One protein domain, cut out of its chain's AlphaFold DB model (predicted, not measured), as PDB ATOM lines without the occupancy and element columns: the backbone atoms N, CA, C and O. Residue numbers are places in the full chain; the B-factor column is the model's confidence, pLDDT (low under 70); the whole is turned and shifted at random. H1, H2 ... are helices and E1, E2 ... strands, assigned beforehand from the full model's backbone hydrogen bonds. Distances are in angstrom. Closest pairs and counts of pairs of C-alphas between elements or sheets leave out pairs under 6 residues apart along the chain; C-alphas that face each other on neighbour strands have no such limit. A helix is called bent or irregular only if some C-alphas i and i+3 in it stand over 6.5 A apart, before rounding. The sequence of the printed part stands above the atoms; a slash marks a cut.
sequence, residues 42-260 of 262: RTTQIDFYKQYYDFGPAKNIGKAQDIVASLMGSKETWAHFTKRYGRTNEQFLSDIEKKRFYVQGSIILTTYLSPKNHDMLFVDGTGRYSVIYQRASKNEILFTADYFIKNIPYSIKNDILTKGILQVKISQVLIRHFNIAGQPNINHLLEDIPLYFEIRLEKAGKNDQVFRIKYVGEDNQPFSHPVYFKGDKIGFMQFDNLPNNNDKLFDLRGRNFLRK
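AT A GLANCE: This is residues 42 to 260 of the 262 residues of an uncharacterized protein of Calditrichaeota bacterium (UniProt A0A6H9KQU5). Picture an elongated, closed barrel of eight antiparallel strands with three helices, H1, H2 and H3, gathered outside one end. At the other end sit the short helix H4 and two short extra strands, E8 and E11, and the small helix H5 ends the printed part beyond them, off the barrel. The printed part has 219 residues with five named helices and eleven named strands, in the order E1 H1 H2 H3 E2 E3 E4 H4 E5 E6 E7 E8 E9 E10 E11 H5, and its class is mixed, helices and strands. The whole is compact, with a radius of gyration of the C-alphas of 19.2 A, and spans 64 by 37 by 32 A.

IN THESE COORDINATES: Find C-alpha 43 at (10.564, 31.121, 9.317); from there strand E1 runs through residues 43 to 53, 29.1 A, and bends by 57 degrees at residue 48. Next come helices H1, residues 61 to 72, 16.3 A, H2, residues 75 to 85, 15.5 A, and H3, residues 89 to 97, 12.6 A. Three long strands follow: E2, residues 101 to 113, 37.3 A; E3, residues 120 to 134, 42.2 A; and E4, residues 139 to 155, 41.8 A. Look for E4 to begin at C-alpha 139, (25.016, 42.321, 37.932), and to bend by 70 degrees at residue 142. H4, residues 156 to 161, is neither bent nor irregular, but only just: C-alphas 158 and 161 are 6.1 A apart. Then read E5, residues 165 to 177, 33.1 A; E6, residues 186 to 191; E7, residues 195 to 203, 26.6 A; E8, residues 210 to 213; E9, residues 224 to 229; E10, residues 232 to 239, 20.9 A; and E11, residues 248 to 251. H5, residues 255 to 260, ends at C-alpha 260, (-2.577, 25.070, -7.157).

HOW THE PARTS SIT: Round the ring run E1, E2, E3, E4, E5, E7, E9, E10 and back to E1. Start with E1 and E2, antiparallel at 153 degrees, where N 45 and O 109 are 2.8 A apart. E2, E3 and E4 form a meander, each strand the antiparallel neighbour of the one before; look at N 108 and O 126, 2.7 A, and N 129 and O 145, 2.8 A. E5 is staggered: E4 is on one side of it, with N 146 and O 174 at 2.9 A, and on the other side are E7, with N 166 and O 199 at 2.8 A, and E6, with N 175 and O 188 at 2.8 A. E7 pairs with E9, N 228 and O 196 at 2.8 A, and with E8, N 212 and O 202 at 2.7 A. E8 pairs in turn with E11, N 250 and O 211 at 2.7 A. E9 and E10 are a hairpin, with N 225 and O 237 at 2.8 A. E10 and E1 close the ring, with N 50 and O 238 at 2.8 A. H1 is on the barrel, outside it, at a height over the sheet of 8.8 A; it lies over E10 and runs across the strands, at 75 degrees on the local plane. H1 and H2 touch only at the corner, and their closest C-alphas, of Ala 69 and Trp 78, are 5.5 A apart. H3 is close to H2 but not clearly touching, with the closest C-alphas, of Thr 82 and Asn 89, 7.5 A apart. H4 is on the barrel, outside it and over none of its strands, at a height of 6.2 A. H5 is not on the barrel, and H4 and H5 are apart. In H1, H2 and H3 every O i to N i+4 pair is within hydrogen-bond range; in H5 it is 1 of 2, and in H4 0 of 2, with 0 of 3 O i to N i+3 pairs.

THE WHOLE: The C-alphas of Gly 86 and Lys 260, the two farthest apart, are 65.6 A apart. The printed part has no cut and no long link. Its mean pLDDT is 77.7; look for values under 70 in 60 residues, among them residues 178 to 186, 241 to 249 and 253 to 260.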
ATOM      1  N   ARG A  42       7.763  28.678   6.376       69.94
ATOM      2  CA  ARG A  42       8.242  28.545   7.752       69.94
ATOM      3  C   ARG A  42       9.473  29.415   7.939       69.94
ATOM      4  O   ARG A  42      10.475  29.221   7.263       69.94
ATOM      5  N   THR A  43       9.414  30.315   8.906       73.62
ATOM      6  CA  THR A  43      10.564  31.121   9.317       73.62
ATOM      7  C   THR A  43      10.817  30.872  10.791       73.62
ATOM      8  O   THR A  43       9.919  31.094  11.595       73.62
ATOM      9  N   THR A  44      12.016  30.405  11.141       78.25
ATOM     10  CA  THR A  44      12.484  30.304  12.531       78.25
ATOM     11  C   THR A  44      13.523  31.383  12.781       78.25
ATOM     12  O   THR A  44      14.379  31.641  11.938       78.25
ATOM     13  N   GLN A  45      13.424  32.031  13.932       78.62
ATOM     14  CA  GLN A  45      14.183  33.224  14.263       78.62
ATOM     15  C   GLN A  45      14.702  33.105  15.680       78.62
ATOM     16  O   GLN A  45      13.953  32.682  16.553       78.62
ATOM     17  N   ILE A  46      15.958  33.487  15.894       84.06
ATOM     18  CA  ILE A  46      16.532  33.615  17.229       84.06
ATOM     19  C   ILE A  46      16.820  35.092  17.454       84.06
ATOM     20  O   ILE A  46      17.496  35.703  16.631       84.06
ATOM     21  N   ASP A  47      16.298  35.647  18.541       85.12
ATOM     22  CA  ASP A  47      16.483  37.048  18.912       85.12
ATOM     23  C   ASP A  47      16.820  37.165  20.397       85.12
ATOM     24  O   ASP A  47      16.374  36.352  21.210       85.12
ATOM     25  N   PHE A  48      17.606  38.179  20.747       88.06
ATOM     26  CA  PHE A  48      17.951  38.516  22.125       88.06
ATOM     27  C   PHE A  48      17.213  39.781  22.539       88.06
ATOM     28  O   PHE A  48      16.965  40.662  21.714       88.06
ATOM     29  N   TYR A  49      16.823  39.857  23.805       88.94
ATOM     30  CA  TYR A  49      16.060  40.982  24.313       88.94
ATOM     31  C   TYR A  49      16.421  41.339  25.745       88.94
ATOM     32  O   TYR A  49      16.816  40.503  26.564       88.94
ATOM     33  N   LYS A  50      16.155  42.603  26.061       90.38
ATOM     34  CA  LYS A  50      16.082  43.142  27.406       90.38
ATOM     35  C   LYS A  50      14.662  43.620  27.675       90.38
ATOM     36  O   LYS A  50      14.119  44.437  26.942       90.38
ATOM     37  N   GLN A  51      14.043  43.119  28.733       90.00
ATOM     38  CA  GLN A  51      12.728  43.553  29.180       90.00
ATOM     39  C   GLN A  51      12.850  44.292  30.507       90.00
ATOM     40  O   GLN A  51      13.516  43.839  31.438       90.00
ATOM     41  N   TYR A  52      12.147  45.413  30.604       86.62
ATOM     42  CA  TYR A  52      11.987  46.154  31.844       86.62
ATOM     43  C   TYR A  52      10.536  46.088  32.283       86.62
ATOM     44  O   TYR A  52       9.622  46.154  31.455       86.62
ATOM     45  N   TYR A  53      10.339  45.967  33.589       83.19
ATOM     46  CA  TYR A  53       9.023  46.122  34.175       83.19
ATOM     47  C   TYR A  53       8.660  47.606  34.240       83.19
ATOM     48  O   TYR A  53       9.498  48.445  34.565       83.19
ATOM     49  N   ASP A  54       7.409  47.910  33.925       80.81
ATOM     50  CA  ASP A  54       6.820  49.234  34.066       80.81
ATOM     51  C   ASP A  54       5.410  49.061  34.615       80.81
ATOM     52  O   ASP A  54       4.505  48.593  33.921       80.81
ATOM     53  N   PHE A  55       5.255  49.402  35.891       72.19
ATOM     54  CA  PHE A  55       3.986  49.332  36.610       72.19
ATOM     55  C   PHE A  55       3.322  50.714  36.744       72.19
ATOM     56  O   PHE A  55       2.367  50.866  37.510       72.19
ATOM     57  N   GLY A  56       3.803  51.718  35.997       65.75
ATOM     58  CA  GLY A  56       3.303  53.087  36.029       65.75
ATOM     59  C   GLY A  56       3.646  53.866  37.314       65.75
ATOM     60  O   GLY A  56       4.333  53.342  38.190       65.75
ATOM     61  N   PRO A  57       3.164  55.123  37.448       54.66
ATOM     62  CA  PRO A  57       3.588  56.100  38.471       54.66
ATOM     63  C   PRO A  57       3.135  55.833  39.923       54.66
ATOM     64  O   PRO A  57       2.821  56.772  40.641       54.66
ATOM     65  N   ALA A  58       3.097  54.576  40.369       54.72
ATOM     66  CA  ALA A  58       2.554  54.123  41.651       54.72
ATOM     67  C   ALA A  58       1.022  54.221  41.755       54.72
ATOM     68  O   ALA A  58       0.454  55.302  41.880       54.72
ATOM     69  N   LYS A  59       0.337  53.064  41.777       53.41
ATOM     70  CA  LYS A  59      -0.984  52.947  42.435       53.41
ATOM     71  C   LYS A  59      -1.462  51.548  42.817       53.41
ATOM     72  O   LYS A  59      -2.629  51.408  43.165       53.41
ATOM     73  N   ASN A  60      -0.603  50.526  42.831       63.47
ATOM     74  CA  ASN A  60      -0.900  49.317  43.601       63.47
ATOM     75  C   ASN A  60       0.373  48.486  43.847       63.47
ATOM     76  O   ASN A  60       0.687  47.570  43.090       63.47
ATOM     77  N   ILE A  61       1.116  48.837  44.903       65.44
ATOM     78  CA  ILE A  61       2.298  48.095  45.380       65.44
ATOM     79  C   ILE A  61       1.981  46.600  45.501       65.44
ATOM     80  O   ILE A  61       2.749  45.770  45.020       65.44
ATOM     81  N   GLY A  62       0.806  46.280  46.053       68.44
ATOM     82  CA  GLY A  62       0.305  44.914  46.155       68.44
ATOM     83  C   GLY A  62       0.162  44.242  44.791       68.44
ATOM     84  O   GLY A  62       0.657  43.142  44.606       68.44
ATOM     85  N   LYS A  63      -0.393  44.929  43.783       74.94
ATOM     86  CA  LYS A  63      -0.524  44.373  42.423       74.94
ATOM     87  C   LYS A  63       0.828  44.101  41.762       74.94
ATOM     88  O   LYS A  63       0.999  43.047  41.160       74.94
ATOM     89  N   ALA A  64       1.788  45.024  41.860       72.62
ATOM     90  CA  ALA A  64       3.125  44.812  41.299       72.62
ATOM     91  C   ALA A  64       3.821  43.616  41.973       72.62
ATOM     92  O   ALA A  64       4.396  42.769  41.291       72.62
ATOM     93  N   GLN A  65       3.698  43.506  43.297       72.00
ATOM     94  CA  GLN A  65       4.195  42.360  44.059       72.00
ATOM     95  C   GLN A  65       3.504  41.061  43.668       72.00
ATOM     96  O   GLN A  65       4.186  40.079  43.410       72.00
ATOM     97  N   ASP A  66       2.177  41.047  43.583       76.06
ATOM     98  CA  ASP A  66       1.406  39.859  43.227       76.06
ATOM     99  C   ASP A  66       1.765  39.369  41.823       76.06
ATOM    100  O   ASP A  66       1.901  38.165  41.602       76.06
ATOM    101  N   ILE A  67       1.966  40.289  40.874       76.94
ATOM    102  CA  ILE A  67       2.416  39.968  39.517       76.94
ATOM    103  C   ILE A  67       3.825  39.377  39.551       76.94
ATOM    104  O   ILE A  67       4.039  38.298  39.002       76.94
ATOM    105  N   VAL A  68       4.783  40.044  40.201       73.38
ATOM    106  CA  VAL A  68       6.170  39.558  40.263       73.38
ATOM    107  C   VAL A  68       6.243  38.216  40.994       73.38
ATOM    108  O   VAL A  68       6.841  37.283  40.469       73.38
ATOM    109  N   ALA A  69       5.576  38.066  42.137       72.75
ATOM    110  CA  ALA A  69       5.495  36.809  42.877       72.75
ATOM    111  C   ALA A  69       4.869  35.689  42.030       72.75
ATOM    112  O   ALA A  69       5.395  34.576  42.003       72.75
ATOM    113  N   SER A  70       3.807  35.990  41.271       77.69
ATOM    114  CA  SER A  70       3.200  35.031  40.333       77.69
ATOM    115  C   SER A  70       4.185  34.604  39.241       77.69
ATOM    116  O   SER A  70       4.251  33.427  38.905       77.69
ATOM    117  N   LEU A  71       4.976  35.540  38.708       74.94
ATOM    118  CA  LEU A  71       6.011  35.264  37.704       74.94
ATOM    119  C   LEU A  71       7.262  34.582  38.283       74.94
ATOM    120  O   LEU A  71       8.082  34.090  37.516       74.94
ATOM    121  N   MET A  72       7.425  34.558  39.610       69.88
ATOM    122  CA  MET A  72       8.535  33.899  40.312       69.88
ATOM    123  C   MET A  72       8.200  32.479  40.789       69.88
ATOM    124  O   MET A  72       9.099  31.753  41.219       69.88
ATOM    125  N   GLY A  73       6.935  32.067  40.689       65.94
ATOM    126  CA  GLY A  73       6.480  30.716  41.015       65.94
ATOM    127  C   GLY A  73       5.726  30.608  42.337       65.94
ATOM    128  O   GLY A  73       4.792  29.815  42.423       65.94
ATOM    129  N   SER A  74       6.083  31.396  43.360       66.12
ATOM    130  CA  SER A  74       5.376  31.384  44.647       66.12
ATOM    131  C   SER A  74       5.654  32.619  45.520       66.12
ATOM    132  O   SER A  74       6.620  33.361  45.307       66.12
ATOM    133  N   LYS A  75       4.807  32.835  46.541       66.44
ATOM    134  CA  LYS A  75       4.985  33.905  47.543       66.44
ATOM    135  C   LYS A  75       6.178  33.641  48.468       66.44
ATOM    136  O   LYS A  75       6.815  34.584  48.928       66.44
ATOM    137  N   GLU A  76       6.513  32.382  48.716       66.81
ATOM    138  CA  GLU A  76       7.672  31.975  49.516       66.81
ATOM    139  C   GLU A  76       8.965  32.364  48.804       66.81
ATOM    140  O   GLU A  76       9.850  32.969  49.406       66.81
ATOM    141  N   THR A  77       9.046  32.114  47.497       64.94
ATOM    142  CA  THR A  77      10.171  32.539  46.657       64.94
ATOM    143  C   THR A  77      10.351  34.056  46.693       64.94
ATOM    144  O   THR A  77      11.472  34.553  46.810       64.94
ATOM    145  N   TRP A  78       9.245  34.804  46.667       68.88
ATOM    146  CA  TRP A  78       9.256  36.252  46.853       68.88
ATOM    147  C   TRP A  78       9.787  36.672  48.237       68.88
ATOM    148  O   TRP A  78      10.630  37.564  48.336       68.88
ATOM    149  N   ALA A  79       9.361  36.008  49.312       70.12
ATOM    150  CA  ALA A  79       9.858  36.278  50.662       70.12
ATOM    151  C   ALA A  79      11.355  35.944  50.815       70.12
ATOM    152  O   ALA A  79      12.106  36.681  51.456       70.12
ATOM    153  N   HIS A  80      11.820  34.858  50.192       67.69
ATOM    154  CA  HIS A  80      13.243  34.520  50.132       67.69
ATOM    155  C   HIS A  80      14.042  35.579  49.376       67.69
ATOM    156  O   HIS A  80      15.135  35.952  49.812       67.69
ATOM    157  N   PHE A  81      13.481  36.088  48.281       68.31
ATOM    158  CA  PHE A  81      14.060  37.168  47.504       68.31
ATOM    159  C   PHE A  81      14.243  38.430  48.363       68.31
ATOM    160  O   PHE A  81      15.372  38.874  48.580       68.31
ATOM    161  N   THR A  82      13.168  38.974  48.937       69.31
ATOM    162  CA  THR A  82      13.237  40.204  49.748       69.31
ATOM    163  C   THR A  82      14.167  40.053  50.956       69.31
ATOM    164  O   THR A  82      14.981  40.945  51.219       69.31
ATOM    165  N   LYS A  83      14.149  38.886  51.619       70.81
ATOM    166  CA  LYS A  83      15.054  38.553  52.731       70.81
ATOM    167  C   LYS A  83      16.525  38.519  52.310       70.81
ATOM    168  O   LYS A  83      17.359  39.118  52.983       70.81
ATOM    169  N   ARG A  84      16.867  37.834  51.211       67.38
ATOM    170  CA  ARG A  84      18.257  37.697  50.731       67.38
ATOM    171  C   ARG A  84      18.867  39.041  50.349       67.38
ATOM    172  O   ARG A  84      20.047  39.277  50.594       67.38
ATOM    173  N   TYR A  85      18.069  39.908  49.739       66.19
ATOM    174  CA  TYR A  85      18.549  41.194  49.244       66.19
ATOM    175  C   TYR A  85      18.443  42.315  50.282       66.19
ATOM    176  O   TYR A  85      18.900  43.425  50.007       66.19
ATOM    177  N   GLY A  86      17.895  42.023  51.471       63.22
ATOM    178  CA  GLY A  86      17.712  42.998  52.547       63.22
ATOM    179  C   GLY A  86      16.869  44.190  52.101       63.22
ATOM    180  O   GLY A  86      17.112  45.313  52.537       63.22
ATOM    181  N   ARG A  87      15.942  43.960  51.163       69.38
ATOM    182  CA  ARG A  87      15.125  45.010  50.559       69.38
ATOM    183  C   ARG A  87      13.745  44.997  51.181       69.38
ATOM    184  O   ARG A  87      13.070  43.969  51.168       69.38
ATOM    185  N   THR A  88      13.311  46.153  51.673       72.88
ATOM    186  CA  THR A  88      11.887  46.357  51.944       72.88
ATOM    187  C   THR A  88      11.120  46.408  50.625       72.88
ATOM    188  O   THR A  88      11.687  46.606  49.545       72.88
ATOM    189  N   ASN A  89       9.807  46.252  50.713       71.19
ATOM    190  CA  ASN A  89       8.915  46.341  49.567       71.19
ATOM    191  C   ASN A  89       9.033  47.686  48.828       71.19
ATOM    192  O   ASN A  89       9.022  47.717  47.598       71.19
ATOM    193  N   GLU A  90       9.205  48.785  49.565       75.06
ATOM    194  CA  GLU A  90       9.378  50.126  48.996       75.06
ATOM    195  C   GLU A  90      10.703  50.237  48.232       75.06
ATOM    196  O   GLU A  90      10.757  50.806  47.142       75.06
ATOM    197  N   GLN A  91      11.780  49.655  48.770       78.94
ATOM    198  CA  GLN A  91      13.083  49.661  48.107       78.94
ATOM    199  C   GLN A  91      13.081  48.831  46.821       78.94
ATOM    200  O   GLN A  91      13.699  49.240  45.840       78.94
ATOM    201  N   PHE A  92      12.374  47.698  46.801       75.75
ATOM    202  CA  PHE A  92      12.214  46.896  45.589       75.75
ATOM    203  C   PHE A  92      11.503  47.669  44.474       75.75
ATOM    204  O   PHE A  92      11.966  47.677  43.335       75.75
ATOM    205  N   LEU A  93      10.405  48.354  44.795       73.56
ATOM    206  CA  LEU A  93       9.690  49.166  43.812       73.56
ATOM    207  C   LEU A  93      10.532  50.335  43.318       73.56
ATOM    208  O   LEU A  93      10.598  50.562  42.115       73.56
ATOM    209  N   SER A  94      11.249  51.005  44.223       79.56
ATOM    210  CA  SER A  94      12.214  52.031  43.829       79.56
ATOM    211  C   SER A  94      13.282  51.466  42.888       79.56
ATOM    212  O   SER A  94      13.711  52.140  41.954       79.56
ATOM    213  N   ASP A  95      13.714  50.223  43.099       81.38
ATOM    214  CA  ASP A  95      14.658  49.547  42.215       81.38
ATOM    215  C   ASP A  95      14.025  49.171  40.853       81.38
ATOM    216  O   ASP A  95      14.723  49.248  39.839       81.38
ATOM    217  N   ILE A  96      12.730  48.825  40.786       78.62
ATOM    218  CA  ILE A  96      11.999  48.659  39.513       78.62
ATOM    219  C   ILE A  96      11.905  49.990  38.763       78.62
ATOM    220  O   ILE A  96      12.253  50.044  37.587       78.62
ATOM    221  N   GLU A  97      11.492  51.068  39.435       79.19
ATOM    222  CA  GLU A  97      11.400  52.413  38.846       79.19
ATOM    223  C   GLU A  97      12.757  52.873  38.301       79.19
ATOM    224  O   GLU A  97      12.857  53.419  37.202       79.19
ATOM    225  N   LYS A  98      13.835  52.572  39.033       84.50
ATOM    226  CA  LYS A  98      15.222  52.830  38.624       84.50
ATOM    227  C   LYS A  98      15.751  51.835  37.586       84.50
ATOM    228  O   LYS A  98      16.938  51.885  37.270       84.50
ATOM    229  N   LYS A  99      14.917  50.920  37.077       85.06
ATOM    230  CA  LYS A  99      15.267  49.884  36.090       85.06
ATOM    231  C   LYS A  99      16.452  49.001  36.504       85.06
ATOM    232  O   LYS A  99      17.148  48.447  35.655       85.06
ATOM    233  N   ARG A 100      16.681  48.847  37.813       85.81
ATOM    234  CA  ARG A 100      17.720  47.960  38.367       85.81
ATOM    235  C   ARG A 100      17.323  46.496  38.266       85.81
ATOM    236  O   ARG A 100      18.193  45.635  38.253       85.81
ATOM    237  N   PHE A 101      16.026  46.225  38.182       82.88
ATOM    238  CA  PHE A 101      15.487  44.924  37.824       82.88
ATOM    239  C   PHE A 101      15.181  44.881  36.339       82.88
ATOM    240  O   PHE A 101      14.386  45.677  35.838       82.88
ATOM    241  N   TYR A 102      15.783  43.928  35.640       87.56
ATOM    242  CA  TYR A 102      15.458  43.678  34.246       87.56
ATOM    243  C   TYR A 102      15.549  42.196  33.919       87.56
ATOM    244  O   TYR A 102      16.231  41.416  34.582       87.56
ATOM    245  N   VAL A 103      14.839  41.811  32.874       89.69
ATOM    246  CA  VAL A 103      14.898  40.484  32.280       89.69
ATOM    247  C   VAL A 103      15.819  40.574  31.071       89.69
ATOM    248  O   VAL A 103      15.688  41.488  30.261       89.69
ATOM    249  N   GLN A 104      16.752  39.644  30.941       93.00
ATOM    250  CA  GLN A 104      17.557  39.475  29.736       93.00
ATOM    251  C   GLN A 104      17.343  38.067  29.216       93.00
ATOM    252  O   GLN A 104      17.492  37.105  29.969       93.00
ATOM    253  N   GLY A 105      16.993  37.933  27.946       93.31
ATOM    254  CA  GLY A 105      16.641  36.637  27.400       93.31
ATOM    255  C   GLY A 105      16.898  36.497  25.919       93.31
ATOM    256  O   GLY A 105      17.343  37.417  25.238       93.31
ATOM    257  N   SER A 106      16.604  35.296  25.448       92.19
ATOM    258  CA  SER A 106      16.526  34.943  24.049       92.19
ATOM    259  C   SER A 106      15.179  34.297  23.750       92.19
ATOM    260  O   SER A 106      14.536  33.683  24.613       92.19
ATOM    261  N   ILE A 107      14.742  34.446  22.511       90.44
ATOM    262  CA  ILE A 107      13.543  33.825  21.972       90.44
ATOM    263  C   ILE A 107      13.893  33.100  20.684       90.44
ATOM    264  O   ILE A 107      14.651  33.613  19.870       90.44
ATOM    265  N   ILE A 108      13.325  31.913  20.512       90.44
ATOM    266  CA  ILE A 108      13.255  31.189  19.255       90.44
ATOM    267  C   ILE A 108      11.803  31.251  18.796       90.44
ATOM    268  O   ILE A 108      10.964  30.535  19.333       90.44
ATOM    269  N   LEU A 109      11.501  32.109  17.827       87.00
ATOM    270  CA  LEU A 109      10.160  32.280  17.277       87.00
ATOM    271  C   LEU A 109      10.081  31.587  15.921       87.00
ATOM    272  O   LEU A 109      10.831  31.915  15.003       87.00
ATOM    273  N   THR A 110       9.162  30.642  15.776       85.81
ATOM    274  CA  THR A 110       8.832  30.044  14.488       85.81
ATOM    275  C   THR A 110       7.450  30.493  14.069       85.81
ATOM    276  O   THR A 110       6.503  30.502  14.845       85.81
ATOM    277  N   THR A 111       7.328  30.872  12.810       81.69
ATOM    278  CA  THR A 111       6.063  31.269  12.210       81.69
ATOM    279  C   THR A 111       5.866  30.509  10.909       81.69
ATOM    280  O   THR A 111       6.803  30.416  10.116       81.69
ATOM    281  N   TYR A 112       4.675  29.945  10.698       80.38
ATOM    282  CA  TYR A 112       4.373  29.151   9.507       80.38
ATOM    283  C   TYR A 112       2.915  29.208   9.074       80.38
ATOM    284  O   TYR A 112       2.014  29.367   9.890       80.38
ATOM    285  N   LEU A 113       2.661  29.043   7.775       80.38
ATOM    286  CA  LEU A 113       1.296  28.897   7.270       80.38
ATOM    287  C   LEU A 113       0.668  27.585   7.745       80.38
ATOM    288  O   LEU A 113       1.316  26.539   7.778       80.38
ATOM    289  N   SER A 114      -0.620  27.639   8.071       81.25
ATOM    290  CA  SER A 114      -1.389  26.443   8.393       81.25
ATOM    291  C   SER A 114      -1.470  25.520   7.178       81.25
ATOM    292  O   SER A 114      -1.943  25.958   6.132       81.25
ATOM    293  N   PRO A 115      -1.116  24.228   7.302       73.06
ATOM    294  CA  PRO A 115      -1.197  23.283   6.188       73.06
ATOM    295  C   PRO A 115      -2.642  22.931   5.801       73.06
ATOM    296  O   PRO A 115      -2.865  22.312   4.769       73.06
ATOM    297  N   LYS A 116      -3.627  23.273   6.645       78.75
ATOM    298  CA  LYS A 116      -5.052  22.977   6.413       78.75
ATOM    299  C   LYS A 116      -5.848  24.194   5.944       78.75
ATOM    300  O   LYS A 116      -6.864  24.036   5.282       78.75
ATOM    301  N   ASN A 117      -5.427  25.398   6.328       82.44
ATOM    302  CA  ASN A 117      -6.120  26.638   5.997       82.44
ATOM    303  C   ASN A 117      -5.097  27.743   5.716       82.44
ATOM    304  O   ASN A 117      -4.612  28.380   6.644       82.44
ATOM    305  N   HIS A 118      -4.810  28.005   4.441       77.56
ATOM    306  CA  HIS A 118      -3.794  28.976   4.018       77.56
ATOM    307  C   HIS A 118      -4.125  30.450   4.347       77.56
ATOM    308  O   HIS A 118      -3.286  31.322   4.106       77.56
ATOM    309  N   ASP A 119      -5.301  30.736   4.916       81.38
ATOM    310  CA  ASP A 119      -5.654  32.051   5.471       81.38
ATOM    311  C   ASP A 119      -5.271  32.203   6.952       81.38
ATOM    312  O   ASP A 119      -5.453  33.273   7.543       81.38
ATOM    313  N   MET A 120      -4.716  31.143   7.544       86.62
ATOM    314  CA  MET A 120      -4.246  31.102   8.921       86.62
ATOM    315  C   MET A 120      -2.738  30.866   8.976       86.62
ATOM    316  O   MET A 120      -2.156  30.130   8.176       86.62
ATOM    317  N   LEU A 121      -2.117  31.460   9.983       84.44
ATOM    318  CA  LEU A 121      -0.697  31.356  10.270       84.44
ATOM    319  C   LEU A 121      -0.522  30.964  11.734       84.44
ATOM    320  O   LEU A 121      -1.247  31.438  12.599       84.44
ATOM    321  N   PHE A 122       0.401  30.062  12.005       88.00
ATOM    322  CA  PHE A 122       0.740  29.605  13.338       88.00
ATOM    323  C   PHE A 122       2.035  30.249  13.792       88.00
ATOM    324  O   PHE A 122       2.936  30.501  12.987       88.00
ATOM    325  N   VAL A 123       2.116  30.476  15.097       87.38
ATOM    326  CA  VAL A 123       3.332  30.919  15.766       87.38
ATOM    327  C   VAL A 123       3.593  29.995  16.936       87.38
ATOM    328  O   VAL A 123       2.725  29.811  17.785       87.38
ATOM    329  N   ASP A 124       4.786  29.419  16.970       90.50
ATOM    330  CA  ASP A 124       5.269  28.597  18.070       90.50
ATOM    331  C   ASP A 124       6.748  28.880  18.343       90.50
ATOM    332  O   ASP A 124       7.372  29.731  17.703       90.50
ATOM    333  N   GLY A 125       7.300  28.217  19.355       92.12
ATOM    334  CA  GLY A 125       8.689  28.401  19.730       92.12
ATOM    335  C   GLY A 125       8.936  28.298  21.222       92.12
ATOM    336  O   GLY A 125       8.085  27.859  21.998       92.12
ATOM    337  N   THR A 126      10.136  28.697  21.619       96.06
ATOM    338  CA  THR A 126      10.619  28.615  22.997       96.06
ATOM    339  C   THR A 126      11.531  29.790  23.300       96.06
ATOM    340  O   THR A 126      11.944  30.521  22.405       96.06
ATOM    341  N   GLY A 127      11.898  29.975  24.556       94.69
ATOM    342  CA  GLY A 127      12.990  30.871  24.886       94.69
ATOM    343  C   GLY A 127      13.518  30.649  26.284       94.69
ATOM    344  O   GLY A 127      13.031  29.802  27.031       94.69
ATOM    345  N   ARG A 128      14.544  31.424  26.616       94.88
ATOM    346  CA  ARG A 128      15.201  31.409  27.918       94.88
ATOM    347  C   ARG A 128      15.406  32.834  28.380       94.88
ATOM    348  O   ARG A 128      15.756  33.691  27.576       94.88
ATOM    349  N   TYR A 129      15.249  33.091  29.668       92.56
ATOM    350  CA  TYR A 129      15.613  34.374  30.244       92.56
ATOM    351  C   TYR A 129      16.265  34.239  31.613       92.56
ATOM    352  O   TYR A 129      16.144  33.225  32.298       92.56
ATOM    353  N   SER A 130      16.974  35.294  31.991       90.19
ATOM    354  CA  SER A 130      17.520  35.539  33.318       90.19
ATOM    355  C   SER A 130      16.888  36.808  33.865       90.19
ATOM    356  O   SER A 130      16.831  37.817  33.162       90.19
ATOM    357  N   VAL A 131      16.447  36.784  35.119       86.56
ATOM    358  CA  VAL A 131      16.122  38.020  35.836       86.56
ATOM    359  C   VAL A 131      17.376  38.502  36.533       86.56
ATOM    360  O   VAL A 131      18.007  37.753  37.279       86.56
ATOM    361  N   ILE A 132      17.752  39.741  36.252       86.94
ATOM    362  CA  ILE A 132      19.000  40.349  36.689       86.94
ATOM    363  C   ILE A 132      18.683  41.527  37.598       86.94
ATOM    364  O   ILE A 132      17.839  42.371  37.288       86.94
ATOM    365  N   TYR A 133      19.405  41.588  38.712       85.25
ATOM    366  CA  TYR A 133      19.491  42.763  39.557       85.25
ATOM    367  C   TYR A 133      20.825  43.474  39.334       85.25
ATOM    368  O   TYR A 133      21.899  42.923  39.586       85.25
ATOM    369  N   GLN A 134      20.757  44.716  38.870       87.12
ATOM    370  CA  GLN A 134      21.908  45.582  38.679       87.12
ATOM    371  C   GLN A 134      22.259  46.287  39.991       87.12
ATOM    372  O   GLN A 134      21.546  47.185  40.452       87.12
ATOM    373  N   ARG A 135      23.397  45.913  40.582       80.19
ATOM    374  CA  ARG A 135      24.021  46.666  41.678       80.19
ATOM    375  C   ARG A 135      25.039  47.654  41.115       80.19
ATOM    376  O   ARG A 135      25.482  47.527  39.980       80.19
ATOM    377  N   ALA A 136      25.469  48.598  41.951       77.12
ATOM    378  CA  ALA A 136      26.508  49.563  41.589       77.12
ATOM    379  C   ALA A 136      27.832  48.901  41.152       77.12
ATOM    380  O   ALA A 136      28.538  49.460  40.323       77.12
ATOM    381  N   SER A 137      28.159  47.720  41.691       76.44
ATOM    382  CA  SER A 137      29.440  47.037  41.455       76.44
ATOM    383  C   SER A 137      29.366  45.789  40.572       76.44
ATOM    384  O   SER A 137      30.388  45.390  40.024       76.44
ATOM    385  N   LYS A 138      28.197  45.142  40.443       81.81
ATOM    386  CA  LYS A 138      28.014  43.953  39.592       81.81
ATOM    387  C   LYS A 138      26.545  43.642  39.318       81.81
ATOM    388  O   LYS A 138      25.670  43.959  40.124       81.81
ATOM    389  N   ASN A 139      26.306  42.938  38.219       86.56
ATOM    390  CA  ASN A 139      25.016  42.321  37.932       86.56
ATOM    391  C   ASN A 139      24.908  40.979  38.662       86.56
ATOM    392  O   ASN A 139      25.856  40.195  38.681       86.56
ATOM    393  N   GLU A 140      23.754  40.720  39.264       84.19
ATOM    394  CA  GLU A 140      23.451  39.471  39.960       84.19
ATOM    395  C   GLU A 140      22.264  38.792  39.277       84.19
ATOM    396  O   GLU A 140      21.208  39.402  39.108       84.19
ATOM    397  N   ILE A 141      22.441  37.535  38.864       84.19
ATOM    398  CA  ILE A 141      21.354  36.733  38.301       84.19
ATOM    399  C   ILE A 141      20.534  36.173  39.460       84.19
ATOM    400  O   ILE A 141      21.059  35.486  40.333       84.19
ATOM    401  N   LEU A 142      19.241  36.468  39.448       78.69
ATOM    402  CA  LEU A 142      18.310  36.121  40.516       78.69
ATOM    403  C   LEU A 142      17.719  34.733  40.289       78.69
ATOM    404  O   LEU A 142      17.731  33.889  41.180       78.69
ATOM    405  N   PHE A 143      17.249  34.494  39.070       81.94
ATOM    406  CA  PHE A 143      16.777  33.201  38.602       81.94
ATOM    407  C   PHE A 143      16.859  33.142  37.080       81.94
ATOM    408  O   PHE A 143      16.957  34.170  36.402       81.94
ATOM    409  N   THR A 144      16.815  31.924  36.551       88.56
ATOM    410  CA  THR A 144      16.650  31.679  35.115       88.56
ATOM    411  C   THR A 144      15.331  30.990  34.861       88.56
ATOM    412  O   THR A 144      14.794  30.330  35.746       88.56
ATOM    413  N   ALA A 145      14.807  31.120  33.653       90.50
ATOM    414  CA  ALA A 145      13.640  30.371  33.248       90.50
ATOM    415  C   ALA A 145      13.686  30.015  31.767       90.50
ATOM    416  O   ALA A 145      14.206  30.780  30.956       90.50
ATOM    417  N   ASP A 146      13.112  28.863  31.437       93.50
ATOM    418  CA  ASP A 146      12.775  28.485  30.067       93.50
ATOM    419  C   ASP A 146      11.266  28.649  29.875       93.50
ATOM    420  O   ASP A 146      10.498  28.358  30.790       93.50
ATOM    421  N   TYR A 147      10.824  29.105  28.709       93.81
ATOM    422  CA  TYR A 147       9.403  29.271  28.409       93.81
ATOM    423  C   TYR A 147       9.034  28.710  27.040       93.81
ATOM    424  O   TYR A 147       9.863  28.632  26.131       93.81
ATOM    425  N   PHE A 148       7.762  28.347  26.902       95.12
ATOM    426  CA  PHE A 148       7.187  27.786  25.686       95.12
ATOM    427  C   PHE A 148       6.113  28.718  25.141       95.12
ATOM    428  O   PHE A 148       5.265  29.216  25.883       95.12
ATOM    429  N   ILE A 149       6.155  28.963  23.836       94.50
ATOM    430  CA  ILE A 149       5.167  29.779  23.136       94.50
ATOM    431  C   ILE A 149       3.979  28.885  22.791       94.50
ATOM    432  O   ILE A 149       4.135  27.803  22.222       94.50
ATOM    433  N   LYS A 150       2.774  29.343  23.134       93.19
ATOM    434  CA  LYS A 150       1.530  28.642  22.828       93.19
ATOM    435  C   LYS A 150       1.299  28.679  21.321       93.19
ATOM    436  O   LYS A 150       1.186  29.758  20.746       93.19
ATOM    437  N   ASN A 151       1.172  27.503  20.710       90.88
ATOM    438  CA  ASN A 151       0.854  27.388  19.292       90.88
ATOM    439  C   ASN A 151      -0.600  27.815  19.039       90.88
ATOM    440  O   ASN A 151      -1.535  27.072  19.345       90.88
ATOM    441  N   ILE A 152      -0.789  29.032  18.530       87.25
ATOM    442  CA  ILE A 152      -2.108  29.634  18.297       87.25
ATOM    443  C   ILE A 152      -2.248  29.973  16.811       87.25
ATOM    444  O   ILE A 152      -1.300  30.486  16.212       87.25
ATOM    445  N   PRO A 153      -3.414  29.705  16.200       88.88
ATOM    446  CA  PRO A 153      -3.695  30.153  14.846       88.88
ATOM    447  C   PRO A 153      -4.068  31.646  14.824       88.88
ATOM    448  O   PRO A 153      -4.965  32.082  15.544       88.88
ATOM    449  N   TYR A 154      -3.430  32.410  13.942       88.06
ATOM    450  CA  TYR A 154      -3.702  33.820  13.654       88.06
ATOM    451  C   TYR A 154      -4.326  33.954  12.270       88.06
ATOM    452  O   TYR A 154      -3.825  33.392  11.293       88.06
ATOM    453  N   SER A 155      -5.401  34.730  12.171       88.50
ATOM    454  CA  SER A 155      -5.988  35.089  10.887       88.50
ATOM    455  C   SER A 155      -5.081  36.073  10.167       88.50
ATOM    456  O   SER A 155      -4.820  37.173  10.658       88.50
ATOM    457  N   ILE A 156      -4.664  35.734   8.948       81.88
ATOM    458  CA  ILE A 156      -3.867  36.655   8.137       81.88
ATOM    459  C   ILE A 156      -4.649  37.947   7.875       81.88
ATOM    460  O   ILE A 156      -4.085  39.032   7.942       81.88
ATOM    461  N   LYS A 157      -5.958  37.854   7.618       83.38
ATOM    462  CA  LYS A 157      -6.804  39.028   7.374       83.38
ATOM    463  C   LYS A 157      -7.032  39.844   8.644       83.38
ATOM    464  O   LYS A 157      -6.819  41.051   8.645       83.38
ATOM    465  N   ASN A 158      -7.489  39.207   9.716       83.94
ATOM    466  CA  ASN A 158      -7.990  39.953  10.871       83.94
ATOM    467  C   ASN A 158      -6.901  40.291  11.889       83.94
ATOM    468  O   ASN A 158      -6.999  41.328  12.539       83.94
ATOM    469  N   ASP A 159      -5.878  39.451  12.030       83.12
ATOM    470  CA  ASP A 159      -4.832  39.638  13.036       83.12
ATOM    471  C   ASP A 159      -3.574  40.256  12.430       83.12
ATOM    472  O   ASP A 159      -3.033  41.212  12.975       83.12
ATOM    473  N   ILE A 160      -3.147  39.786  11.257       78.44
ATOM    474  CA  ILE A 160      -1.907  40.267  10.635       78.44
ATOM    475  C   ILE A 160      -2.146  41.554   9.833       78.44
ATOM    476  O   ILE A 160      -1.552  42.587  10.130       78.44
ATOM    477  N   LEU A 161      -3.048  41.512   8.847       77.94
ATOM    478  CA  LEU A 161      -3.321  42.616   7.918       77.94
ATOM    479  C   LEU A 161      -3.985  43.824   8.588       77.94
ATOM    480  O   LEU A 161      -3.613  44.958   8.295       77.94
ATOM    481  N   THR A 162      -4.983  43.584   9.443       80.25
ATOM    482  CA  THR A 162      -5.779  44.660  10.057       80.25
ATOM    483  C   THR A 162      -5.122  45.231  11.309       80.25
ATOM    484  O   THR A 162      -5.095  46.448  11.468       80.25
ATOM    485  N   LYS A 163      -4.601  44.384  12.211       82.00
ATOM    486  CA  LYS A 163      -4.049  44.862  13.493       82.00
ATOM    487  C   LYS A 163      -2.566  45.213  13.412       82.00
ATOM    488  O   LYS A 163      -2.112  46.018  14.216       82.00
ATOM    489  N   GLY A 164      -1.808  44.609  12.490       78.81
ATOM    490  CA  GLY A 164      -0.360  44.823  12.382       78.81
ATOM    491  C   GLY A 164       0.417  44.400  13.635       78.81
ATOM    492  O   GLY A 164       1.517  44.891  13.878       78.81
ATOM    493  N   ILE A 165      -0.161  43.531  14.466       82.75
ATOM    494  CA  ILE A 165       0.419  43.087  15.735       82.75
ATOM    495  C   ILE A 165       0.256  41.575  15.844       82.75
ATOM    496  O   ILE A 165      -0.829  41.031  15.645       82.75
ATOM    497  N   LEU A 166       1.339  40.910  16.226       86.31
ATOM    498  CA  LEU A 166       1.373  39.510  16.595       86.31
ATOM    499  C   LEU A 166       1.426  39.381  18.124       86.31
ATOM    500  O   LEU A 166       2.406  39.774  18.757       86.31
ATOM    501  N   GLN A 167       0.376  38.812  18.717       90.25
ATOM    502  CA  GLN A 167       0.308  38.552  20.159       90.25
ATOM    503  C   GLN A 167       0.926  37.201  20.497       90.25
ATOM    504  O   GLN A 167       0.239  36.185  20.428       90.25
ATOM    505  N   VAL A 168       2.192  37.165  20.891       91.81
ATOM    506  CA  VAL A 168       2.893  35.922  21.228       91.81
ATOM    507  C   VAL A 168       2.551  35.517  22.662       91.81
ATOM    508  O   VAL A 168       2.962  36.182  23.614       91.81
ATOM    509  N   LYS A 169       1.765  34.446  22.825       93.56
ATOM    510  CA  LYS A 169       1.314  33.964  24.143       93.56
ATOM    511  C   LYS A 169       2.230  32.874  24.677       93.56
ATOM    512  O   LYS A 169       2.678  32.022  23.918       93.56
ATOM    513  N   ILE A 170       2.457  32.868  25.983       93.81
ATOM    514  CA  ILE A 170       3.261  31.856  26.671       93.81
ATOM    515  C   ILE A 170       2.334  30.774  27.230       93.81
ATOM    516  O   ILE A 170       1.293  31.088  27.796       93.81
ATOM    517  N   SER A 171       2.675  29.500  27.039       91.94
ATOM    518  CA  SER A 171       1.926  28.371  27.609       91.94
ATOM    519  C   SER A 171       2.520  27.900  28.929       91.94
ATOM    520  O   SER A 171       1.779  27.601  29.856       91.94
ATOM    521  N   GLN A 172       3.845  27.822  29.017       91.62
ATOM    522  CA  GLN A 172       4.542  27.271  30.175       91.62
ATOM    523  C   GLN A 172       5.821  28.048  30.464       91.62
ATOM    524  O   GLN A 172       6.480  28.527  29.538       91.62
ATOM    525  N   VAL A 173       6.187  28.135  31.744       90.31
ATOM    526  CA  VAL A 173       7.464  28.693  32.208       90.31
ATOM    527  C   VAL A 173       8.057  27.771  33.268       90.31
ATOM    528  O   VAL A 173       7.439  27.526  34.300       90.31
ATOM    529  N   LEU A 174       9.270  27.280  33.029       89.88
ATOM    530  CA  LEU A 174      10.064  26.517  33.983       89.88
ATOM    531  C   LEU A 174      11.111  27.434  34.610       89.88
ATOM    532  O   LEU A 174      12.110  27.761  33.973       89.88
ATOM    533  N   ILE A 175      10.893  27.819  35.860       87.44
ATOM    534  CA  ILE A 175      11.750  28.719  36.630       87.44
ATOM    535  C   ILE A 175      12.734  27.895  37.453       87.44
ATOM    536  O   ILE A 175      12.338  26.944  38.122       87.44
ATOM    537  N   ARG A 176      14.006  28.292  37.437       85.62
ATOM    538  CA  ARG A 176      15.095  27.706  38.221       85.62
ATOM    539  C   ARG A 176      15.711  28.775  39.116       85.62
ATOM    540  O   ARG A 176      16.335  29.721  38.624       85.62
ATOM    541  N   HIS A 177      15.552  28.605  40.424       75.94
ATOM    542  CA  HIS A 177      16.174  29.467  41.430       75.94
ATOM    543  C   HIS A 177      17.579  28.974  41.756       75.94
ATOM    544  O   HIS A 177      17.789  27.783  41.991       75.94
ATOM    545  N   PHE A 178      18.550  29.889  41.764       66.19
ATOM    546  CA  PHE A 178      19.926  29.551  42.120       66.19
ATOM    547  C   PHE A 178      20.071  29.406  43.638       66.19
ATOM    548  O   PHE A 178      19.532  30.198  44.409       66.19
ATOM    549  N   ASN A 179      20.813  28.375  44.042       59.16
ATOM    550  CA  ASN A 179      20.982  27.925  45.421       59.16
ATOM    551  C   ASN A 179      21.326  29.063  46.415       59.16
ATOM    552  O   ASN A 179      22.265  29.843  46.217       59.16
ATOM    553  N   ILE A 180      20.592  29.115  47.529       55.59
ATOM    554  CA  ILE A 180      21.016  29.783  48.763       55.59
ATOM    555  C   ILE A 180      21.791  28.745  49.570       55.59
ATOM    556  O   ILE A 180      21.182  27.774  50.003       55.59
ATOM    557  N   ALA A 181      23.101  28.951  49.765       50.88
ATOM    558  CA  ALA A 181      24.009  28.011  50.432       50.88
ATOM    559  C   ALA A 181      23.313  27.151  51.511       50.88
ATOM    560  O   ALA A 181      22.859  27.673  52.528       50.88
ATOM    561  N   GLY A 182      23.219  25.840  51.254       51.78
ATOM    562  CA  GLY A 182      22.556  24.872  52.134       51.78
ATOM    563  C   GLY A 182      21.120  24.483  51.753       51.78
ATOM    564  O   GLY A 182      20.534  23.670  52.462       51.78
ATOM    565  N   GLN A 183      20.545  25.000  50.657       54.47
ATOM    566  CA  GLN A 183      19.205  24.615  50.189       54.47
ATOM    567  C   GLN A 183      19.232  23.897  48.827       54.47
ATOM    568  O   GLN A 183      20.086  24.186  47.986       54.47
ATOM    569  N   PRO A 184      18.320  22.940  48.577       60.72
ATOM    570  CA  PRO A 184      18.190  22.318  47.264       60.72
ATOM    571  C   PRO A 184      17.739  23.351  46.221       60.72
ATOM    572  O   PRO A 184      17.057  24.323  46.544       60.72
ATOM    573  N   ASN A 185      18.101  23.132  44.954       65.50
ATOM    574  CA  ASN A 185      17.582  23.949  43.856       65.50
ATOM    575  C   ASN A 185      16.053  23.849  43.819       65.50
ATOM    576  O   ASN A 185      15.504  22.745  43.830       65.50
ATOM    577  N   ILE A 186      15.382  24.995  43.728       69.50
ATOM    578  CA  ILE A 186      13.925  25.054  43.624       69.50
ATOM    579  C   ILE A 186      13.570  25.300  42.160       69.50
ATOM    580  O   ILE A 186      13.932  26.331  41.585       69.50
ATOM    581  N   ASN A 187      12.867  24.337  41.564       77.62
ATOM    582  CA  ASN A 187      12.308  24.456  40.226       77.62
ATOM    583  C   ASN A 187      10.792  24.631  40.336       77.62
ATOM    584  O   ASN A 187      10.135  23.843  41.013       77.62
ATOM    585  N   HIS A 188      10.238  25.621  39.642       81.31
ATOM    586  CA  HIS A 188       8.792  25.812  39.542       81.31
ATOM    587  C   HIS A 188       8.356  25.716  38.090       81.31
ATOM    588  O   HIS A 188       8.932  26.377  37.227       81.31
ATOM    589  N   LEU A 189       7.322  24.924  37.835       84.00
ATOM    590  CA  LEU A 189       6.630  24.908  36.556       84.00
ATOM    591  C   LEU A 189       5.346  25.725  36.694       84.00
ATOM    592  O   LEU A 189       4.497  25.419  37.527       84.00
ATOM    593  N   LEU A 190       5.223  26.768  35.882       84.88
ATOM    594  CA  LEU A 190       3.994  27.526  35.706       84.88
ATOM    595  C   LEU A 190       3.330  27.064  34.414       84.88
ATOM    596  O   LEU A 190       3.913  27.225  33.342       84.88
ATOM    597  N   GLU A 191       2.127  26.510  34.518       87.31
ATOM    598  CA  GLU A 191       1.319  26.070  33.378       87.31
ATOM    599  C   GLU A 191       0.183  27.056  33.087       87.31
ATOM    600  O   GLU A 191      -0.310  27.735  33.987       87.31
ATOM    601  N   ASP A 192      -0.189  27.157  31.809       84.56
ATOM    602  CA  ASP A 192      -1.208  28.067  31.272       84.56
ATOM    603  C   ASP A 192      -1.098  29.502  31.810       84.56
ATOM    604  O   ASP A 192      -2.083  30.177  32.125       84.56
ATOM    605  N   ILE A 193       0.141  29.990  31.898       84.88
ATOM    606  CA  ILE A 193       0.414  31.322  32.417       84.88
ATOM    607  C   ILE A 193      -0.200  32.390  31.489       84.88
ATOM    608  O   ILE A 193       0.058  32.390  30.285       84.88
ATOM    609  N   PRO A 194      -0.993  33.350  32.000       89.56
ATOM    610  CA  PRO A 194      -1.632  34.379  31.180       89.56
ATOM    611  C   PRO A 194      -0.651  35.512  30.832       89.56
ATOM    612  O   PRO A 194      -0.943  36.687  31.059       89.56
ATOM    613  N   LEU A 195       0.528  35.151  30.319       91.56
ATOM    614  CA  LEU A 195       1.619  36.033  29.914       91.56
ATOM    615  C   LEU A 195       1.695  36.075  28.383       91.56
ATOM    616  O   LEU A 195       1.700  35.036  27.722       91.56
ATOM    617  N   TYR A 196       1.767  37.271  27.809       93.50
ATOM    618  CA  TYR A 196       1.974  37.451  26.373       93.50
ATOM    619  C   TYR A 196       2.679  38.772  26.078       93.50
ATOM    620  O   TYR A 196       2.683  39.683  26.905       93.50
ATOM    621  N   PHE A 197       3.266  38.892  24.894       91.81
ATOM    622  CA  PHE A 197       3.856  40.143  24.421       91.81
ATOM    623  C   PHE A 197       3.490  40.409  22.962       91.81
ATOM    624  O   PHE A 197       3.119  39.501  22.216       91.81
ATOM    625  N   GLU A 198       3.550  41.678  22.574       89.94
ATOM    626  CA  GLU A 198       3.089  42.155  21.270       89.94
ATOM    627  C   GLU A 198       4.258  42.531  20.357       89.94
ATOM    628  O   GLU A 198       4.963  43.517  20.583       89.94
ATOM    629  N   ILE A 199       4.440  41.769  19.277       85.81
ATOM    630  CA  ILE A 199       5.398  42.086  18.213       85.81
ATOM    631  C   ILE A 199       4.675  42.871  17.119       85.81
ATOM    632  O   ILE A 199       3.631  42.437  16.636       85.81
ATOM    633  N   ARG A 200       5.221  44.016  16.704       80.31
ATOM    634  CA  ARG A 200       4.662  44.784  15.585       80.31
ATOM    635  C   ARG A 200       5.120  44.224  14.245       80.31
ATOM    636  O   ARG A 200       6.272  43.826  14.070       80.31
ATOM    637  N   LEU A 201       4.192  44.235  13.301       78.81
ATOM    638  CA  LEU A 201       4.394  43.847  11.918       78.81
ATOM    639  C   LEU A 201       4.209  45.080  11.042       78.81
ATOM    640  O   LEU A 201       3.211  45.790  11.159       78.81
ATOM    641  N   GLU A 202       5.150  45.316  10.139       75.00
ATOM    642  CA  GLU A 202       5.046  46.380   9.144       75.00
ATOM    643  C   GLU A 202       4.911  45.802   7.742       75.00
ATOM    644  O   GLU A 202       5.387  44.707   7.455       75.00
ATOM    645  N   LYS A 203       4.262  46.536   6.839       71.69
ATOM    646  CA  LYS A 203       4.215  46.149   5.427       71.69
ATOM    647  C   LYS A 203       5.592  46.338   4.796       71.69
ATOM    648  O   LYS A 203       6.240  47.366   4.979       71.69
ATOM    649  N   ALA A 204       6.033  45.358   4.017       69.94
ATOM    650  CA  ALA A 204       7.267  45.450   3.257       69.94
ATOM    651  C   ALA A 204       7.021  46.242   1.962       69.94
ATOM    652  O   ALA A 204       6.595  45.700   0.940       69.94
ATOM    653  N   GLY A 205       7.311  47.543   1.993       69.25
ATOM    654  CA  GLY A 205       7.127  48.422   0.838       69.25
ATOM    655  C   GLY A 205       5.650  48.618   0.474       69.25
ATOM    656  O   GLY A 205       4.792  48.708   1.346       69.25
ATOM    657  N   LYS A 206       5.345  48.710  -0.829       71.12
ATOM    658  CA  LYS A 206       3.980  48.965  -1.337       71.12
ATOM    659  C   LYS A 206       3.103  47.705  -1.460       71.12
ATOM    660  O   LYS A 206       1.963  47.817  -1.894       71.12
ATOM    661  N   ASN A 207       3.622  46.518  -1.139       64.75
ATOM    662  CA  ASN A 207       2.900  45.256  -1.311       64.75
ATOM    663  C   ASN A 207       2.128  44.894  -0.032       64.75
ATOM    664  O   ASN A 207       2.694  44.880   1.057       64.75
ATOM    665  N   ASP A 208       0.839  44.589  -0.160       69.44
ATOM    666  CA  ASP A 208      -0.045  44.220   0.951       69.44
ATOM    667  C   ASP A 208       0.109  42.757   1.404       69.44
ATOM    668  O   ASP A 208      -0.435  42.371   2.435       69.44
ATOM    669  N   GLN A 209       0.867  41.945   0.669       68.88
ATOM    670  CA  GLN A 209       1.074  40.520   0.931       68.88
ATOM    671  C   GLN A 209       2.466  40.188   1.474       68.88
ATOM    672  O   GLN A 209       2.760  39.012   1.680       68.88
ATOM    673  N   VAL A 210       3.325  41.182   1.694       71.25
ATOM    674  CA  VAL A 210       4.655  40.974   2.273       71.25
ATOM    675  C   VAL A 210       4.785  41.833   3.524       71.25
ATOM    676  O   VAL A 210       4.540  43.036   3.475       71.25
ATOM    677  N   PHE A 211       5.186  41.229   4.638       72.56
ATOM    678  CA  PHE A 211       5.354  41.913   5.922       72.56
ATOM    679  C   PHE A 211       6.769  41.765   6.438       72.56
ATOM    680  O   PHE A 211       7.500  40.876   6.021       72.56
ATOM    681  N   ARG A 212       7.152  42.629   7.365       75.62
ATOM    682  CA  ARG A 212       8.391  42.568   8.125       75.62
ATOM    683  C   ARG A 212       8.025  42.463   9.594       75.62
ATOM    684  O   ARG A 212       7.206  43.250  10.068       75.62
ATOM    685  N   ILE A 213       8.627  41.521  10.317       75.25
ATOM    686  CA  ILE A 213       8.725  41.684  11.768       75.25
ATOM    687  C   ILE A 213       9.738  42.793  12.003       75.25
ATOM    688  O   ILE A 213      10.898  42.670  11.607       75.25
ATOM    689  N   LYS A 214       9.274  43.872  12.630       71.25
ATOM    690  CA  LYS A 214      10.103  45.026  12.937       71.25
ATOM    691  C   LYS A 214      10.338  45.094  14.436       71.25
ATOM    692  O   LYS A 214       9.420  45.340  15.215       71.25
ATOM    693  N   TYR A 215      11.594  44.883  14.807       73.50
ATOM    694  CA  TYR A 215      12.079  44.998  16.181       73.50
ATOM    695  C   TYR A 215      12.713  46.368  16.482       73.50
ATOM    696  O   TYR A 215      12.992  46.701  17.632       73.50
ATOM    697  N   VAL A 216      12.944  47.171  15.442       66.25
ATOM    698  CA  VAL A 216      13.646  48.456  15.497       66.25
ATOM    699  C   VAL A 216      12.704  49.540  14.984       66.25
ATOM    700  O   VAL A 216      12.129  49.374  13.923       66.25
ATOM    701  N   GLY A 217      12.493  50.619  15.729       63.12
ATOM    702  CA  GLY A 217      11.719  51.793  15.325       63.12
ATOM    703  C   GLY A 217      12.420  52.658  14.270       63.12
ATOM    704  O   GLY A 217      13.371  52.234  13.617       63.12
ATOM    705  N   GLU A 218      11.923  53.881  14.080       63.84
ATOM    706  CA  GLU A 218      12.583  54.887  13.233       63.84
ATOM    707  C   GLU A 218      14.002  55.199  13.752       63.84
ATOM    708  O   GLU A 218      14.298  55.020  14.936       63.84
ATOM    709  N   ASP A 219      14.901  55.601  12.847       64.88
ATOM    710  CA  ASP A 219      16.292  55.979  13.155       64.88
ATOM    711  C   ASP A 219      17.100  54.930  13.941       64.88
ATOM    712  O   ASP A 219      17.929  55.253  14.797       64.88
ATOM    713  N   ASN A 220      16.858  53.646  13.653       63.03
ATOM    714  CA  ASN A 220      17.519  52.504  14.290       63.03
ATOM    715  C   ASN A 220      17.336  52.420  15.820       63.03
ATOM    716  O   ASN A 220      18.116  51.752  16.507       63.03
ATOM    717  N   GLN A 221      16.316  53.072  16.380       66.00
ATOM    718  CA  GLN A 221      16.044  52.998  17.815       66.00
ATOM    719  C   GLN A 221      15.339  51.683  18.175       66.00
ATOM    720  O   GLN A 221      14.458  51.258  17.436       66.00
ATOM    721  N   PRO A 222      15.655  51.014  19.298       67.75
ATOM    722  CA  PRO A 222      14.931  49.811  19.711       67.75
ATOM    723  C   PRO A 222      13.430  50.083  19.863       67.75
ATOM    724  O   PRO A 222      13.030  51.037  20.535       67.75
ATOM    725  N   PHE A 223      12.584  49.237  19.268       72.31
ATOM    726  CA  PHE A 223      11.143  49.338  19.472       72.31
ATOM    727  C   PHE A 223      10.761  48.681  20.807       72.31
ATOM    728  O   PHE A 223      11.185  47.567  21.115       72.31
ATOM    729  N   SER A 224       9.957  49.367  21.623       82.38
ATOM    730  CA  SER A 224       9.463  48.821  22.893       82.38
ATOM    731  C   SER A 224       8.184  48.017  22.658       82.38
ATOM    732  O   SER A 224       7.120  48.579  22.397       82.38
ATOM    733  N   HIS A 225       8.284  46.699  22.788       87.69
ATOM    734  CA  HIS A 225       7.193  45.745  22.622       87.69
ATOM    735  C   HIS A 225       6.465  45.523  23.952       87.69
ATOM    736  O   HIS A 225       7.082  45.022  24.895       87.69
ATOM    737  N   PRO A 226       5.180  45.894  24.086       90.69
ATOM    738  CA  PRO A 226       4.456  45.731  25.341       90.69
ATOM    739  C   PRO A 226       4.387  44.267  25.786       90.69
ATOM    740  O   PRO A 226       4.144  43.368  24.977       90.69
ATOM    741  N   VAL A 227       4.568  44.051  27.087       91.44
ATOM    742  CA  VAL A 227       4.402  42.752  27.748       91.44
ATOM    743  C   VAL A 227       3.211  42.845  28.688       91.44
ATOM    744  O   VAL A 227       3.082  43.826  29.427       91.44
ATOM    745  N   TYR A 228       2.362  41.824  28.682       91.44
ATOM    746  CA  TYR A 228       1.124  41.783  29.444       91.44
ATOM    747  C   TYR A 228       1.021  40.522  30.290       91.44
ATOM    748  O   TYR A 228       1.364  39.430  29.842       91.44
ATOM    749  N   PHE A 229       0.461  40.665  31.486       89.31
ATOM    750  CA  PHE A 229       0.114  39.559  32.369       89.31
ATOM    751  C   PHE A 229      -1.318  39.733  32.870       89.31
ATOM    752  O   PHE A 229      -1.666  40.793  33.379       89.31
ATOM    753  N   LYS A 230      -2.166  38.709  32.704       88.00
ATOM    754  CA  LYS A 230      -3.610  38.779  33.024       88.00
ATOM    755  C   LYS A 230      -4.324  39.980  32.373       88.00
ATOM    756  O   LYS A 230      -5.289  40.501  32.913       88.00
ATOM    757  N   GLY A 231      -3.848  40.410  31.202       87.12
ATOM    758  CA  GLY A 231      -4.383  41.561  30.466       87.12
ATOM    759  C   GLY A 231      -3.809  42.918  30.883       87.12
ATOM    760  O   GLY A 231      -3.945  43.876  30.130       87.12
ATOM    761  N   ASP A 232      -3.107  43.005  32.013       86.94
ATOM    762  CA  ASP A 232      -2.431  44.230  32.437       86.94
ATOM    763  C   ASP A 232      -1.073  44.362  31.753       86.94
ATOM    764  O   ASP A 232      -0.300  43.406  31.729       86.94
ATOM    765  N   LYS A 233      -0.743  45.552  31.241       87.94
ATOM    766  CA  LYS A 233       0.613  45.847  30.762       87.94
ATOM    767  C   LYS A 233       1.556  45.903  31.964       87.94
ATOM    768  O   LYS A 233       1.337  46.690  32.878       87.94
ATOM    769  N   ILE A 234       2.602  45.083  31.943       86.19
ATOM    770  CA  ILE A 234       3.575  44.958  33.043       86.19
ATOM    771  C   ILE A 234       4.955  45.507  32.689       86.19
ATOM    772  O   ILE A 234       5.856  45.500  33.525       86.19
ATOM    773  N   GLY A 235       5.158  45.912  31.436       88.31
ATOM    774  CA  GLY A 235       6.449  46.381  30.970       88.31
ATOM    775  C   GLY A 235       6.582  46.386  29.460       88.31
ATOM    776  O   GLY A 235       5.599  46.369  28.710       88.31
ATOM    777  N   PHE A 236       7.835  46.410  29.029       89.44
ATOM    778  CA  PHE A 236       8.216  46.389  27.626       89.44
ATOM    779  C   PHE A 236       9.473  45.562  27.424       89.44
ATOM    780  O   PHE A 236      10.409  45.607  28.223       89.44
ATOM    781  N   MET A 237       9.478  44.844  26.314       90.06
ATOM    782  CA  MET A 237      10.595  44.101  25.773       90.06
ATOM    783  C   MET A 237      11.249  44.930  24.668       90.06
ATOM    784  O   MET A 237      10.570  45.454  23.791       90.06
ATOM    785  N   GLN A 238      12.565  45.065  24.728       88.88
ATOM    786  CA  GLN A 238      13.390  45.704  23.714       88.88
ATOM    787  C   GLN A 238      14.334  44.644  23.169       88.88
ATOM    788  O   GLN A 238      15.085  44.041  23.933       88.88
ATOM    789  N   PHE A 239      14.272  44.390  21.870       84.31
ATOM    790  CA  PHE A 239      15.197  43.466  21.227       84.31
ATOM    791  C   PHE A 239      16.533  44.159  20.972       84.31
ATOM    792  O   PHE A 239      16.573  45.360  20.687       84.31
ATOM    793  N   ASP A 240      17.620  43.404  21.091       76.06
ATOM    794  CA  ASP A 240      18.958  43.925  20.845       76.06
ATOM    795  C   ASP A 240      19.070  44.371  19.381       76.06
ATOM    796  O   ASP A 240      18.759  43.622  18.450       76.06
ATOM    797  N   ASN A 241      19.516  45.612  19.171       66.06
ATOM    798  CA  ASN A 241      19.774  46.121  17.833       66.06
ATOM    799  C   ASN A 241      21.121  45.575  17.342       66.06
ATOM    800  O   ASN A 241      22.173  46.178  17.563       66.06
ATOM    801  N   LEU A 242      21.098  44.392  16.731       58.94
ATOM    802  CA  LEU A 242      22.284  43.828  16.098       58.94
ATOM    803  C   LEU A 242      22.576  44.592  14.793       58.94
ATOM    804  O   LEU A 242      21.661  44.787  13.990       58.94
ATOM    805  N   PRO A 243      23.827  45.015  14.529       46.88
ATOM    806  CA  PRO A 243      24.188  45.552  13.223       46.88
ATOM    807  C   PRO A 243      23.915  44.468  12.170       46.88
ATOM    808  O   PRO A 243      24.434  43.359  12.275       46.88
ATOM    809  N   ASN A 244      23.068  44.784  11.186       52.81
ATOM    810  CA  ASN A 244      22.420  43.846  10.252       52.81
ATOM    811  C   ASN A 244      21.236  43.058  10.831       52.81
ATOM    812  O   ASN A 244      21.051  41.889  10.482       52.81
ATOM    813  N   ASN A 245      20.408  43.678  11.679       52.59
ATOM    814  CA  ASN A 245      19.085  43.147  11.991       52.59
ATOM    815  C   ASN A 245      18.256  43.158  10.697       52.59
ATOM    816  O   ASN A 245      17.563  44.120  10.380       52.59
ATOM    817  N   ASN A 246      18.448  42.127   9.874       53.34
ATOM    818  CA  ASN A 246      17.775  41.980   8.601       53.34
ATOM    819  C   ASN A 246      16.284  41.954   8.910       53.34
ATOM    820  O   ASN A 246      15.821  41.015   9.557       53.34
ATOM    821  N   ASP A 247      15.559  42.984   8.471       61.44
ATOM    822  CA  ASP A 247      14.102  43.010   8.490       61.44
ATOM    823  C   ASP A 247      13.578  41.638   8.062       61.44
ATOM    824  O   ASP A 247      13.820  41.176   6.940       61.44
ATOM    825  N   LYS A 248      12.896  40.947   8.975       69.75
ATOM    826  CA  LYS A 248      12.551  39.544   8.750       69.75
ATOM    827  C   LYS A 248      11.245  39.482   7.981       69.75
ATOM    828  O   LYS A 248      10.199  39.867   8.500       69.75
ATOM    829  N   LEU A 249      11.325  39.033   6.730       67.94
ATOM    830  CA  LEU A 249      10.224  39.091   5.774       67.94
ATOM    831  C   LEU A 249       9.275  37.891   5.897       67.94
ATOM    832  O   LEU A 249       9.696  36.739   5.872       67.94
ATOM    833  N   PHE A 250       7.981  38.183   5.925       70.38
ATOM    834  CA  PHE A 250       6.883  37.249   5.720       70.38
ATOM    835  C   PHE A 250       6.311  37.478   4.335       70.38
ATOM    836  O   PHE A 250       5.587  38.448   4.123       70.38
ATOM    837  N   ASP A 251       6.634  36.598   3.394       70.38
ATOM    838  CA  ASP A 251       6.095  36.662   2.041       70.38
ATOM    839  C   ASP A 251       4.895  35.727   1.892       70.38
ATOM    840  O   ASP A 251       5.016  34.503   1.897       70.38
ATOM    841  N   LEU A 252       3.714  36.318   1.742       70.50
ATOM    842  CA  LEU A 252       2.468  35.589   1.572       70.50
ATOM    843  C   LEU A 252       2.035  35.477   0.102       70.50
ATOM    844  O   LEU A 252       0.962  34.929  -0.165       70.50
ATOM    845  N   ARG A 253       2.835  35.968  -0.857       65.81
ATOM    846  CA  ARG A 253       2.546  35.870  -2.301       65.81
ATOM    847  C   ARG A 253       2.592  34.421  -2.787       65.81
ATOM    848  O   ARG A 253       1.821  34.026  -3.662       65.81
ATOM    849  N   GLY A 254       3.430  33.601  -2.149       58.03
ATOM    850  CA  GLY A 254       3.538  32.158  -2.389       58.03
ATOM    851  C   GLY A 254       2.244  31.366  -2.144       58.03
ATOM    852  O   GLY A 254       2.098  30.260  -2.658       58.03
ATOM    853  N   ARG A 255       1.257  31.929  -1.426       63.34
ATOM    854  CA  ARG A 255      -0.032  31.265  -1.143       63.34
ATOM    855  C   ARG A 255      -0.797  30.857  -2.401       63.34
ATOM    856  O   ARG A 255      -1.459  29.821  -2.405       63.34
ATOM    857  N   ASN A 256      -0.694  31.649  -3.468       56.72
ATOM    858  CA  ASN A 256      -1.373  31.355  -4.732       56.72
ATOM    859  C   ASN A 256      -0.751  30.165  -5.474       56.72
ATOM    860  O   ASN A 256      -1.456  29.501  -6.230       56.72
ATOM    861  N   PHE A 257       0.536  29.886  -5.246       51.44
ATOM    862  CA  PHE A 257       1.200  28.685  -5.753       51.44
ATOM    863  C   PHE A 257       0.783  27.462  -4.924       51.44
ATOM    864  O   PHE A 257       0.346  26.464  -5.487       51.44
ATOM    865  N   LEU A 258       0.738  27.593  -3.591       52.16
ATOM    866  CA  LEU A 258       0.288  26.521  -2.690       52.16
ATOM    867  C   LEU A 258      -1.160  26.064  -2.941       52.16
ATOM    868  O   LEU A 258      -1.452  24.889  -2.779       52.16
ATOM    869  N   ARG A 259      -2.084  26.952  -3.340       49.38
ATOM    870  CA  ARG A 259      -3.465  26.544  -3.693       49.38
ATOM    871  C   ARG A 259      -3.568  25.735  -4.989       49.38
ATOM    872  O   ARG A 259      -4.621  25.153  -5.213       49.38
ATOM    873  N   LYS A 260      -2.560  25.775  -5.864       43.56
ATOM    874  CA  LYS A 260      -2.577  25.070  -7.157       43.56
ATOM    875  C   LYS A 260      -1.849  23.723  -7.111       43.56
ATOM    876  O   LYS A 260      -2.146  22.871  -7.938       43.56
TER     877      LYS A 260